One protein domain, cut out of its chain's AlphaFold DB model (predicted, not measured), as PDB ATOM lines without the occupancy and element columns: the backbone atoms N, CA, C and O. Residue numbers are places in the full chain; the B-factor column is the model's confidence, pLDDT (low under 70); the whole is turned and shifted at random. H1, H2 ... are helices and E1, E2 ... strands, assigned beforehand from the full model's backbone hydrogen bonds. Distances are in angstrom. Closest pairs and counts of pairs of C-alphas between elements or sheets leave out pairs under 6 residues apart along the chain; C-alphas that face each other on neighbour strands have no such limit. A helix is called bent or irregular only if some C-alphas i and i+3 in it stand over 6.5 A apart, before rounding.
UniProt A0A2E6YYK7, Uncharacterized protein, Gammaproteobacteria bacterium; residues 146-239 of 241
ATOM      1  N   PHE A 146     144.843 105.644 136.130       91.69
ATOM      2  CA  PHE A 146     145.626 106.420 135.168       91.69
ATOM      3  C   PHE A 146     146.832 107.079 135.826       91.69
ATOM      4  O   PHE A 146     146.920 107.184 137.046       91.69
ATOM      5  N   VAL A 147     147.766 107.547 135.002       92.81
ATOM      6  CA  VAL A 147     148.894 108.373 135.437       92.81
ATOM      7  C   VAL A 147     148.652 109.796 134.961       92.81
ATOM      8  O   VAL A 147     148.340 110.008 133.792       92.81
ATOM      9  N   GLY A 148     148.787 110.765 135.863       91.62
ATOM     10  CA  GLY A 148     148.585 112.177 135.561       91.62
ATOM     11  C   GLY A 148     149.683 113.054 136.143       91.62
ATOM     12  O   GLY A 148     150.341 112.689 137.121       91.62
ATOM     13  N   LYS A 149     149.880 114.220 135.528       92.88
ATOM     14  CA  LYS A 149     150.782 115.258 136.030       92.88
ATOM     15  C   LYS A 149     149.992 116.233 136.891       92.88
ATOM     16  O   LYS A 149     148.947 116.722 136.473       92.88
ATOM     17  N   VAL A 150     150.496 116.531 138.077       92.12
ATOM     18  CA  VAL A 150     149.911 117.533 138.963       92.12
ATOM     19  C   VAL A 150     150.163 118.904 138.360       92.12
ATOM     20  O   VAL A 150     151.306 119.295 138.139       92.12
ATOM     21  N   SER A 151     149.086 119.617 138.074       91.81
ATOM     22  CA  SER A 151     149.107 120.936 137.449       91.81
ATOM     23  C   SER A 151     148.860 122.066 138.448       91.81
ATOM     24  O   SER A 151     148.953 123.224 138.082       91.81
ATOM     25  N   GLY A 152     148.521 121.751 139.700       90.06
ATOM     26  CA  GLY A 152     148.378 122.752 140.753       90.06
ATOM     27  C   GLY A 152     147.991 122.126 142.085       90.06
ATOM     28  O   GLY A 152     147.306 121.102 142.130       90.06
ATOM     29  N   VAL A 153     148.425 122.742 143.184       90.12
ATOM     30  CA  VAL A 153     148.107 122.289 144.545       90.12
ATOM     31  C   VAL A 153     147.726 123.486 145.409       90.12
ATOM     32  O   VAL A 153     148.482 124.446 145.513       90.12
ATOM     33  N   ARG A 154     146.569 123.421 146.078       89.25
ATOM     34  CA  ARG A 154     146.117 124.450 147.030       89.25
ATOM     35  C   ARG A 154     145.762 123.816 148.366       89.25
ATOM     36  O   ARG A 154     144.902 122.940 148.435       89.25
ATOM     37  N   ARG A 155     146.387 124.278 149.450       86.88
ATOM     38  CA  ARG A 155     146.016 123.854 150.808       86.88
ATOM     39  C   ARG A 155     144.692 124.493 151.222       86.88
ATOM     40  O   ARG A 155     144.453 125.669 150.966       86.88
ATOM     41  N   LEU A 156     143.848 123.701 151.869       83.50
ATOM     42  CA  LEU A 156     142.589 124.114 152.476       83.50
ATOM     43  C   LEU A 156     142.703 124.055 154.007       83.50
ATOM     44  O   LEU A 156     143.664 123.524 154.564       83.50
ATOM     45  N   VAL A 157     141.688 124.573 154.699       81.06
ATOM     46  CA  VAL A 157     141.535 124.398 156.151       81.06
ATOM     47  C   VAL A 157     141.384 122.917 156.532       81.06
ATOM     48  O   VAL A 157     140.903 122.110 155.735       81.06
ATOM     49  N   ARG A 158     141.732 122.574 157.781       79.31
ATOM     50  CA  ARG A 158     141.625 121.210 158.353       79.31
ATOM     51  C   ARG A 158     142.445 120.158 157.599       79.31
ATOM     52  O   ARG A 158     141.954 119.063 157.338       79.31
ATOM     53  N   ASP A 159     143.673 120.513 157.233       78.94
ATOM     54  CA  ASP A 159     144.635 119.609 156.597       78.94
ATOM     55  C   ASP A 159     144.086 118.949 155.330       78.94
ATOM     56  O   ASP A 159     144.370 117.796 155.033       78.94
ATOM     57  N   ARG A 160     143.256 119.664 154.573       86.31
ATOM     58  CA  ARG A 160     142.781 119.220 153.263       86.31
ATOM     59  C   ARG A 160     143.569 119.912 152.167       86.31
ATOM     60  O   ARG A 160     144.153 120.973 152.379       86.31
ATOM     61  N   GLN A 161     143.566 119.335 150.975       89.38
ATOM     62  CA  GLN A 161     144.203 119.960 149.820       89.38
ATOM     63  C   GLN A 161     143.414 119.720 148.542       89.38
ATOM     64  O   GLN A 161     142.820 118.661 148.357       89.38
ATOM     65  N   LEU A 162     143.424 120.717 147.669       91.81
ATOM     66  CA  LEU A 162     143.002 120.598 146.285       91.81
ATOM     67  C   LEU A 162     144.213 120.256 145.435       91.81
ATOM     68  O   LEU A 162     145.264 120.877 145.575       91.81
ATOM     69  N   ILE A 163     144.046 119.276 144.562       92.50
ATOM     70  CA  ILE A 163     145.079 118.790 143.658       92.50
ATOM     71  C   ILE A 163     144.467 118.792 142.263       92.50
ATOM     72  O   ILE A 163     143.528 118.039 141.992       92.50
ATOM     73  N   ALA A 164     144.981 119.660 141.402       93.44
ATOM     74  CA  ALA A 164     144.662 119.673 139.987       93.44
ATOM     75  C   ALA A 164     145.597 118.703 139.255       93.44
ATOM     76  O   ALA A 164     146.808 118.703 139.480       93.44
ATOM     77  N   VAL A 165     145.033 117.860 138.397       92.25
ATOM     78  CA  VAL A 165     145.755 116.854 137.615       92.25
ATOM     79  C   VAL A 165     145.403 117.047 136.147       92.25
ATOM     80  O   VAL A 165     144.235 117.223 135.808       92.25
ATOM     81  N   ASN A 166     146.419 117.023 135.284       90.31
ATOM     82  CA  ASN A 166     146.320 117.214 133.834       90.31
ATOM     83  C   ASN A 166     145.647 118.537 133.403       90.31
ATOM     84  O   ASN A 166     145.258 118.676 132.249       90.31
ATOM     85  N   GLY A 167     145.504 119.513 134.307       84.94
ATOM     86  CA  GLY A 167     144.858 120.803 134.036       84.94
ATOM     87  C   GLY A 167     143.327 120.770 133.963       84.94
ATOM     88  O   GLY A 167     142.710 121.826 133.899       84.94
ATOM     89  N   ASN A 168     142.697 119.595 134.008       87.81
ATOM     90  CA  ASN A 168     141.251 119.438 133.806       87.81
ATOM     91  C   ASN A 168     140.542 118.622 134.897       87.81
ATOM     92  O   ASN A 168     139.317 118.659 134.986       87.81
ATOM     93  N   LEU A 169     141.280 117.906 135.750       91.38
ATOM     94  CA  LEU A 169     140.710 117.118 136.840       91.38
ATOM     95  C   LEU A 169     141.051 117.736 138.190       91.38
ATOM     96  O   LEU A 169     142.217 117.996 138.478       91.38
ATOM     97  N   LEU A 170     140.042 117.919 139.044       92.56
ATOM     98  CA  LEU A 170     140.224 118.453 140.391       92.56
ATOM     99  C   LEU A 170     139.876 117.407 141.447       92.56
ATOM    100  O   LEU A 170     138.779 116.842 141.461       92.56
ATOM    101  N   PHE A 171     140.802 117.190 142.373       92.56
ATOM    102  CA  PHE A 171     140.638 116.273 143.490       92.56
ATOM    103  C   PHE A 171     140.769 117.013 144.810       92.56
ATOM    104  O   PHE A 171     141.635 117.865 144.981       92.56
ATOM    105  N   GLU A 172     139.928 116.649 145.767       91.56
ATOM    106  CA  GLU A 172     140.030 117.105 147.143       91.56
ATOM    107  C   GLU A 172     140.523 115.949 148.011       91.56
ATOM    108  O   GLU A 172     139.825 114.946 148.155       91.56
ATOM    109  N   GLY A 173     141.740 116.078 148.533       89.81
ATOM    110  CA  GLY A 173     142.405 115.079 149.361       89.81
ATOM    111  C   GLY A 173     142.084 115.223 150.848       89.81
ATOM    112  O   GLY A 173     142.090 116.333 151.390       89.81
ATOM    113  N   ASP A 174     141.874 114.082 151.498       81.75
ATOM    114  CA  ASP A 174     141.734 113.930 152.941       81.75
ATOM    115  C   ASP A 174     143.127 113.879 153.601       81.75
ATOM    116  O   ASP A 174     143.997 113.131 153.156       81.75
ATOM    117  N   VAL A 175     143.325 114.644 154.684       67.38
ATOM    118  CA  VAL A 175     144.497 114.607 155.588       67.38
ATOM    119  C   VAL A 175     145.862 114.718 154.875       67.38
ATOM    120  O   VAL A 175     146.561 113.744 154.606       67.38
ATOM    121  N   ALA A 176     146.297 115.953 154.642       59.44
ATOM    122  CA  ALA A 176     147.517 116.339 153.939       59.44
ATOM    123  C   ALA A 176     148.787 116.328 154.815       59.44
ATOM    124  O   ALA A 176     149.881 116.551 154.298       59.44
ATOM    125  N   ASN A 177     148.691 116.030 156.118       54.66
ATOM    126  CA  ASN A 177     149.804 116.219 157.065       54.66
ATOM    127  C   ASN A 177     151.038 115.329 156.835       54.66
ATOM    128  O   ASN A 177     152.056 115.542 157.485       54.66
ATOM    129  N   SER A 178     150.998 114.347 155.927       51.75
ATOM    130  CA  SER A 178     152.163 113.483 155.652       51.75
ATOM    131  C   SER A 178     152.453 113.214 154.172       51.75
ATOM    132  O   SER A 178     153.398 112.491 153.854       51.75
ATOM    133  N   SER A 179     151.696 113.825 153.256       60.72
ATOM    134  CA  SER A 179     151.734 113.489 151.829       60.72
ATOM    135  C   SER A 179     151.738 114.768 150.989       60.72
ATOM    136  O   SER A 179     150.720 115.174 150.431       60.72
ATOM    137  N   ALA A 180     152.884 115.449 150.935       68.50
ATOM    138  CA  ALA A 180     153.026 116.668 150.141       68.50
ATOM    139  C   ALA A 180     153.083 116.310 148.649       68.50
ATOM    140  O   ALA A 180     154.151 115.977 148.149       68.50
ATOM    141  N   VAL A 181     151.955 116.328 147.945       84.44
ATOM    142  CA  VAL A 181     151.958 116.347 146.476       84.44
ATOM    143  C   VAL A 181     152.381 117.745 146.044       84.44
ATOM    144  O   VAL A 181     151.896 118.724 146.610       84.44
ATOM    145  N   LEU A 182     153.314 117.836 145.104       88.25
ATOM    146  CA  LEU A 182     153.803 119.099 144.562       88.25
ATOM    147  C   LEU A 182     153.338 119.274 143.120       88.25
ATOM    148  O   LEU A 182     153.052 118.310 142.411       88.25
ATOM    149  N   GLU A 183     153.266 120.526 142.686       89.88
ATOM    150  CA  GLU A 183     153.039 120.836 141.283       89.88
ATOM    151  C   GLU A 183     154.186 120.289 140.423       89.88
ATOM    152  O   GLU A 183     155.355 120.344 140.804       89.88
ATOM    153  N   GLY A 184     153.841 119.701 139.281       89.38
ATOM    154  CA  GLY A 184     154.774 118.995 138.411       89.38
ATOM    155  C   GLY A 184     154.963 117.511 138.736       89.38
ATOM    156  O   GLY A 184     155.467 116.791 137.871       89.38
ATOM    157  N   ASP A 185     154.522 117.029 139.906       90.50
ATOM    158  CA  ASP A 185     154.624 115.611 140.266       90.50
ATOM    159  C   ASP A 185     153.835 114.734 139.285       90.50
ATOM    160  O   ASP A 185     152.709 115.045 138.895       90.50
ATOM    161  N   VAL A 186     154.400 113.582 138.924       92.25
ATOM    162  CA  VAL A 186     153.679 112.534 138.192       92.25
ATOM    163  C   VAL A 186     153.136 111.533 139.203       92.25
ATOM    164  O   VAL A 186     153.907 110.863 139.899       92.25
ATOM    165  N   ILE A 187     151.813 111.429 139.274       92.69
ATOM    166  CA  ILE A 187     151.101 110.590 140.239       92.69
ATOM    167  C   ILE A 187     150.250 109.544 139.525       92.69
ATOM    168  O   ILE A 187     149.726 109.775 138.435       92.69
ATOM    169  N   GLU A 188     150.096 108.385 140.153       93.62
ATOM    170  CA  GLU A 188     149.102 107.397 139.741       93.62
ATOM    171  C   GLU A 188     147.793 107.661 140.486       93.62
ATOM    172  O   GLU A 188     147.782 107.884 141.695       93.62
ATOM    173  N   VAL A 189     146.680 107.658 139.767       93.06
ATOM    174  CA  VAL A 189     145.340 107.890 140.296       93.06
ATOM    175  C   VAL A 189     144.535 106.618 140.103       93.06
ATOM    176  O   VAL A 189     144.379 106.146 138.981       93.06
ATOM    177  N   ALA A 190     144.009 106.072 141.195       92.19
ATOM    178  CA  ALA A 190     143.187 104.869 141.188       92.19
ATOM    179  C   ALA A 190     141.784 105.170 141.721       92.19
ATOM    180  O   ALA A 190     141.625 105.643 142.847       92.19
ATOM    181  N   ARG A 191     140.754 104.879 140.929       90.50
ATOM    182  CA  ARG A 191     139.349 104.945 141.334       90.50
ATOM    183  C   ARG A 191     139.047 103.778 142.264       90.50
ATOM    184  O   ARG A 191     139.288 102.619 141.938       90.50
ATOM    185  N   LEU A 192     138.489 104.086 143.425       86.69
ATOM    186  CA  LEU A 192     137.987 103.083 144.349       86.69
ATOM    187  C   LEU A 192     136.536 102.790 143.980       86.69
ATOM    188  O   LEU A 192     135.746 103.707 143.746       86.69
ATOM    189  N   SER A 193     136.196 101.508 143.883       68.56
ATOM    190  CA  SER A 193     134.865 101.054 143.498       68.56
ATOM    191  C   SER A 193     133.786 101.671 144.400       68.56
ATOM    192  O   SER A 193     133.846 101.634 145.629       68.56
ATOM    193  N   SER A 194     132.799 102.288 143.750       59.91
ATOM    194  CA  SER A 194     131.735 103.085 144.359       59.91
ATOM    195  C   SER A 194     130.633 102.186 144.929       59.91
ATOM    196  O   SER A 194     129.588 102.014 144.308       59.91
ATOM    197  N   LEU A 195     130.838 101.623 146.122       56.69
ATOM    198  CA  LEU A 195     129.740 101.003 146.889       56.69
ATOM    199  C   LEU A 195     128.767 102.050 147.463       56.69
ATOM    200  O   LEU A 195     127.607 101.756 147.733       56.69
ATOM    201  N   PHE A 196     129.225 103.292 147.605       50.41
ATOM    202  CA  PHE A 196     128.451 104.435 148.078       50.41
ATOM    203  C   PHE A 196     128.598 105.542 147.038       50.41
ATOM    204  O   PHE A 196     129.693 105.690 146.507       50.41
ATOM    205  N   LYS A 197     127.541 106.322 146.761       60.31
ATOM    206  CA  LYS A 197     127.437 107.367 145.706       60.31
ATOM    207  C   LYS A 197     128.562 108.434 145.662       60.31
ATOM    208  O   LYS A 197     128.479 109.374 144.881       60.31
ATOM    209  N   SER A 198     129.590 108.337 146.502       66.62
ATOM    210  CA  SER A 198     130.797 109.156 146.462       66.62
ATOM    211  C   SER A 198     131.890 108.493 145.619       66.62
ATOM    212  O   SER A 198     132.400 107.431 145.984       66.62
ATOM    213  N   GLU A 199     132.321 109.154 144.548       80.69
ATOM    214  CA  GLU A 199     133.491 108.722 143.781       80.69
ATOM    215  C   GLU A 199     134.767 109.003 144.573       80.69
ATOM    216  O   GLU A 199     135.221 110.146 144.683       80.69
ATOM    217  N   ARG A 200     135.330 107.946 145.159       88.50
ATOM    218  CA  ARG A 200     136.594 108.018 145.887       88.50
ATOM    219  C   ARG A 200     137.750 107.595 145.000       88.50
ATOM    220  O   ARG A 200     137.637 106.680 144.190       88.50
ATOM    221  N   PHE A 201     138.874 108.251 145.212       91.69
ATOM    222  CA  PHE A 201     140.113 108.037 144.496       91.69
ATOM    223  C   PHE A 201     141.256 107.885 145.491       91.69
ATOM    224  O   PHE A 201     141.213 108.391 146.614       91.69
ATOM    225  N   ARG A 202     142.290 107.179 145.057       92.00
ATOM    226  CA  ARG A 202     143.574 107.090 145.728       92.00
ATOM    227  C   ARG A 202     144.620 107.711 144.812       92.00
ATOM    228  O   ARG A 202     144.829 107.225 143.706       92.00
ATOM    229  N   LEU A 203     145.248 108.781 145.277       92.62
ATOM    230  CA  LEU A 203     146.343 109.466 144.595       92.62
ATOM    231  C   LEU A 203     147.653 108.911 145.146       92.62
ATOM    232  O   LEU A 203     147.874 108.960 146.351       92.62
ATOM    233  N   ILE A 204     148.499 108.350 144.295       91.31
ATOM    234  CA  ILE A 204     149.704 107.612 144.668       91.31
ATOM    235  C   ILE A 204     150.909 108.364 144.090       91.31
ATOM    236  O   ILE A 204     151.223 108.224 142.904       91.31
ATOM    237  N   PRO A 205     151.588 109.191 144.901       87.94
ATOM    238  CA  PRO A 205     152.834 109.823 144.498       87.94
ATOM    239  C   PRO A 205     153.964 108.788 144.492       87.94
ATOM    240  O   PRO A 205     153.989 107.892 145.334       87.94
ATOM    241  N   ARG A 206     154.946 108.928 143.591       79.56
ATOM    242  CA  ARG A 206     156.047 107.950 143.435       79.56
ATOM    243  C   ARG A 206     156.883 107.707 144.699       79.56
ATOM    244  O   ARG A 206     157.453 106.634 144.842       79.56
ATOM    245  N   SER A 207     156.984 108.691 145.589       67.62
ATOM    246  CA  SER A 207     157.900 108.676 146.741       67.62
ATOM    247  C   SER A 207     157.208 108.886 148.090       67.62
ATOM    248  O   SER A 207     157.882 109.049 149.106       67.62
ATOM    249  N   LYS A 208     155.869 108.934 148.126       75.19
ATOM    250  CA  LYS A 208     155.105 109.361 149.311       75.19
ATOM    251  C   LYS A 208     153.890 108.474 149.552       75.19
ATOM    252  O   LYS A 208     153.509 107.656 148.719       75.19
ATOM    253  N   ARG A 209     153.274 108.644 150.725       84.19
ATOM    254  CA  ARG A 209     152.031 107.954 151.075       84.19
ATOM    255  C   ARG A 209     150.912 108.326 150.111       84.19
ATOM    256  O   ARG A 209     150.786 109.475 149.688       84.19
ATOM    257  N   ALA A 210     150.081 107.332 149.816       88.19
ATOM    258  CA  ALA A 210     148.885 107.536 149.029       88.19
ATOM    259  C   ALA A 210     147.887 108.433 149.776       88.19
ATOM    260  O   ALA A 210     147.774 108.377 151.002       88.19
ATOM    261  N   ILE A 211     147.153 109.238 149.020       89.06
ATOM    262  CA  ILE A 211     146.192 110.218 149.516       89.06
ATOM    263  C   ILE A 211     144.809 109.767 149.093       89.06
ATOM    264  O   ILE A 211     144.561 109.505 147.917       89.06
ATOM    265  N   MET A 212     143.911 109.664 150.063       89.88
ATOM    266  CA  MET A 212     142.499 109.453 149.786       89.88
ATOM    267  C   MET A 212     141.901 110.764 149.306       89.88
ATOM    268  O   MET A 212     142.158 111.804 149.901       89.88
ATOM    269  N   ALA A 213     141.143 110.728 148.221       91.81
ATOM    270  CA  ALA A 213     140.566 111.927 147.646       91.81
ATOM    271  C   ALA A 213     139.170 111.676 147.083       91.81
ATOM    272  O   ALA A 213     138.786 110.545 146.776       91.81
ATOM    273  N   ARG A 214     138.423 112.760 146.898       90.19
ATOM    274  CA  ARG A 214     137.182 112.793 146.122       90.19
ATOM    275  C   ARG A 214     137.365 113.665 144.892       90.19
ATOM    276  O   ARG A 214     138.027 114.699 144.964       90.19
ATOM    277  N   ARG A 215     136.772 113.265 143.770       89.94
ATOM    278  CA  ARG A 215     136.747 114.109 142.571       89.94
ATOM    279  C   ARG A 215     135.730 115.232 142.756       89.94
ATOM    280  O   ARG A 215     134.596 114.982 143.161       89.94
ATOM    281  N   LEU A 216     136.130 116.452 142.422       89.44
ATOM    282  CA  LEU A 216     135.228 117.585 142.264       89.44
ATOM    283  C   LEU A 216     134.861 117.705 140.781       89.44
ATOM    284  O   LEU A 216     135.739 117.766 139.922       89.44
ATOM    285  N   ARG A 217     133.560 117.692 140.483       87.75
ATOM    286  CA  ARG A 217     133.022 117.737 139.114       87.75
ATOM    287  C   ARG A 217     132.786 119.175 138.667       87.75
ATOM    288  O   ARG A 217     131.646 119.634 138.640       87.75
ATOM    289  N   CYS A 218     133.868 119.891 138.383       86.19
ATOM    290  CA  CYS A 218     133.841 121.299 137.981       86.19
ATOM    291  C   CYS A 218     133.110 121.564 136.654       86.19
ATOM    292  O   CYS A 218     132.753 122.698 136.363       86.19
ATOM    293  N   GLU A 219     132.857 120.514 135.881       83.00
ATOM    294  CA  GLU A 219     132.070 120.508 134.652       83.00
ATOM    295  C   GLU A 219     130.548 120.518 134.876       83.00
ATOM    296  O   GLU A 219     129.792 120.745 133.934       83.00
ATOM    297  N   SER A 220     130.075 120.247 136.098       79.50
ATOM    298  CA  SER A 220     128.637 120.174 136.369       79.50
ATOM    299  C   SER A 220     128.002 121.572 136.404       79.50
ATOM    300  O   SER A 220     128.490 122.443 137.127       79.50
ATOM    301  N   PRO A 221     126.871 121.810 135.718       71.06
ATOM    302  CA  PRO A 221     126.135 123.068 135.851       71.06
ATOM    303  C   PRO A 221     125.498 123.230 137.246       71.06
ATOM    304  O   PRO A 221     125.282 124.348 137.709       71.06
ATOM    305  N   GLU A 222     125.260 122.126 137.959       77.31
ATOM    306  CA  GLU A 222     124.606 122.085 139.277       77.31
ATOM    307  C   GLU A 222     125.611 122.131 140.442       77.31
ATOM    308  O   GLU A 222     125.478 121.451 141.461       77.31
ATOM    309  N   LEU A 223     126.681 122.910 140.291       78.31
ATOM    310  CA  LEU A 223     127.689 123.055 141.336       78.31
ATOM    311  C   LEU A 223     127.168 123.876 142.515       78.31
ATOM    312  O   LEU A 223     126.775 125.035 142.361       78.31
ATOM    313  N   LEU A 224     127.279 123.300 143.713       82.31
ATOM    314  CA  LEU A 224     127.202 124.045 144.968       82.31
ATOM    315  C   LEU A 224     128.248 125.172 144.966       82.31
ATOM    316  O   LEU A 224     129.360 124.984 144.462       82.31
ATOM    317  N   ALA A 225     127.919 126.315 145.575       81.44
ATOM    318  CA  ALA A 225     128.802 127.484 145.635       81.44
ATOM    319  C   ALA A 225     130.204 127.138 146.179       81.44
ATOM    320  O   ALA A 225     131.208 127.537 145.594       81.44
ATOM    321  N   GLU A 226     130.272 126.291 147.214       81.81
ATOM    322  CA  GLU A 226     131.534 125.812 147.797       81.81
ATOM    323  C   GLU A 226     132.406 125.042 146.788       81.81
ATOM    324  O   GLU A 226     133.631 125.132 146.815       81.81
ATOM    325  N   THR A 227     131.807 124.254 145.895       83.62
ATOM    326  CA  THR A 227     132.572 123.524 144.875       83.62
ATOM    327  C   THR A 227     133.001 124.468 143.757       83.62
ATOM    328  O   THR A 227     134.121 124.352 143.266       83.62
ATOM    329  N   ARG A 228     132.155 125.442 143.400       84.88
ATOM    330  CA  ARG A 228     132.452 126.438 142.363       84.88
ATOM    331  C   ARG A 228     133.684 127.279 142.704       84.88
ATOM    332  O   ARG A 228     134.544 127.435 141.842       84.88
ATOM    333  N   SER A 229     133.823 127.746 143.948       86.00
ATOM    334  CA  SER A 229     135.004 128.526 144.365       86.00
ATOM    335  C   SER A 229     136.300 127.704 144.299       86.00
ATOM    336  O   SER A 229     137.347 128.198 143.878       86.00
ATOM    337  N   LYS A 230     136.235 126.405 144.621       88.31
ATOM    338  CA  LYS A 230     137.380 125.481 144.521       88.31
ATOM    339  C   LYS A 230     137.812 125.219 143.078       88.31
ATOM    340  O   LYS A 230     139.001 125.022 142.830       88.31
ATOM    341  N   CYS A 231     136.873 125.240 142.133       88.69
ATOM    342  CA  CYS A 231     137.140 124.991 140.718       88.69
ATOM    343  C   CYS A 231     138.022 126.056 140.050       88.69
ATOM    344  O   CYS A 231     138.614 125.771 139.010       88.69
ATOM    345  N   GLY A 232     138.204 127.229 140.669       84.12
ATOM    346  CA  GLY A 232     139.122 128.262 140.177       84.12
ATOM    347  C   GLY A 232     140.575 127.789 140.012       84.12
ATOM    348  O   GLY A 232     141.301 128.329 139.180       84.12
ATOM    349  N   LEU A 233     140.992 126.734 140.728       82.00
ATOM    350  CA  LEU A 233     142.345 126.172 140.611       82.00
ATOM    351  C   LEU A 233     142.648 125.609 139.208       82.00
ATOM    352  O   LEU A 233     143.801 125.626 138.786       82.00
ATOM    353  N   LEU A 234     141.633 125.140 138.474       81.25
ATOM    354  CA  LEU A 234     141.816 124.605 137.120       81.25
ATOM    355  C   LEU A 234     142.161 125.706 136.105       81.25
ATOM    356  O   LEU A 234     142.934 125.462 135.186       81.25
ATOM    357  N   GLY A 235     141.649 126.928 136.296       60.91
ATOM    358  CA  GLY A 235     141.929 128.067 135.413       60.91
ATOM    359  C   GLY A 235     143.330 128.659 135.597       60.91
ATOM    360  O   GLY A 235     143.937 129.107 134.630       60.91
ATOM    361  N   ALA A 236     143.874 128.608 136.818       58.12
ATOM    362  CA  ALA A 236     145.233 129.076 137.107       58.12
ATOM    363  C   ALA A 236     146.314 128.117 136.577       58.12
ATOM    364  O   ALA A 236     147.376 128.560 136.160       58.12
ATOM    365  N   ALA A 237     146.031 126.813 136.541       52.06
ATOM    366  CA  ALA A 237     146.972 125.783 136.095       52.06
ATOM    367  C   ALA A 237     147.235 125.774 134.572       52.06
ATOM    368  O   ALA A 237     148.214 125.185 134.116       52.06
ATOM    369  N   VAL A 238     146.347 126.383 133.778       50.19
ATOM    370  CA  VAL A 238     146.457 126.473 132.307       50.19
ATOM    371  C   VAL A 238     147.189 127.750 131.875       50.19
ATOM    372  O   VAL A 238     147.793 127.789 130.804       50.19
ATOM    373  N   ALA A 239     147.199 128.775 132.728       45.00
ATOM    374  CA  ALA A 239     147.973 129.993 132.535       45.00
ATOM    375  C   ALA A 239     149.399 129.800 133.080       45.00
ATOM    376  O   ALA A 239     149.741 130.275 134.160       45.00
TER     377      ALA A 239
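Overview. This is residues 146 to 239 of the 241 residues of an uncharacterized protein of Gammaproteobacteria bacterium (UniProt A0A2E6YYK7). A small closed barrel of six antiparallel strands makes the core, and two short helices, H1 and H2, pack on its outside. Bent E1 closes the ring, pairing with E4 by its first residues and with E2 by the rest. The printed part has 94 residues, with E1 to E6 first along the chain, then H1 and H2; round the ring run E1 E2 E3 E6 E5 E4 and back to E1. The class is mixed, helices and strands; the whole is compact, with a radius of gyration of the C-alphas of 12.5 A and spans of 37 by 36 by 27 A.

Arrangement. E1, residues 146 to 156, bends by 74 degrees at residue 149. E2, residues 160 to 165, lies on one side of it, N 151 and O 164 2.8 A apart, and E4, residues 186 to 192, on the other side, N 148 and O 187 2.9 A apart, both within hydrogen-bond range. E3, residues 169 to 173, is E2's other neighbour, N 163 to O 171 2.8 A. E6, residues 211 to 216, neighbours E3, N 172 to O 214 2.8 A, and E5, residues 200 to 205, N 203 to O 211 2.8 A; E5 neighbours E4, N 190 to O 202 2.9 A. E1 E2 E3 and E4 E5 E6 are meanders, each strand the antiparallel neighbour of the one before; E1 E2 E3 E4 and E3 E4 E5 E6 are Greek keys, a meander plus a strand, first and fourth neighbours. H2, residues 232 to 236, is over E2 at a height over the sheet of 8.4 A, the closest C-alphas being Ala 164 and Leu 234, 6.4 A. H1, residues 225 to 230, is on the barrel at 9.8 A, only just over none of its strands, with 2 C-alphas falling on E2 and 2 on E3. O i to N i+4 pairs are within range in 1 of 2 in H1 and 0 of 1 in H2, where 1 of 2 O i to N i+3 pairs is.

Along the chain. E1 spans 24.9 A from C-alpha 146 at (145.626, 106.420, 135.168), E4 19.3 A, E5 16.4 A, E2 16.1 A, E6 15.1 A and E3 12.8 A. H1 spans 8.9 A, and H2 6.9 A to C-alpha 236 at (145.233, 129.076, 137.107).

Size, cuts and confidence. The C-alphas of Leu 195 and Ala 239, the two farthest apart, are 37.1 A apart. The printed part has no cut; the link from E3 to E4, residues 174 to 185, is long. The pLDDT is under 70 at residues 175 to 180, 193 to 198, 207 and 235 to 239.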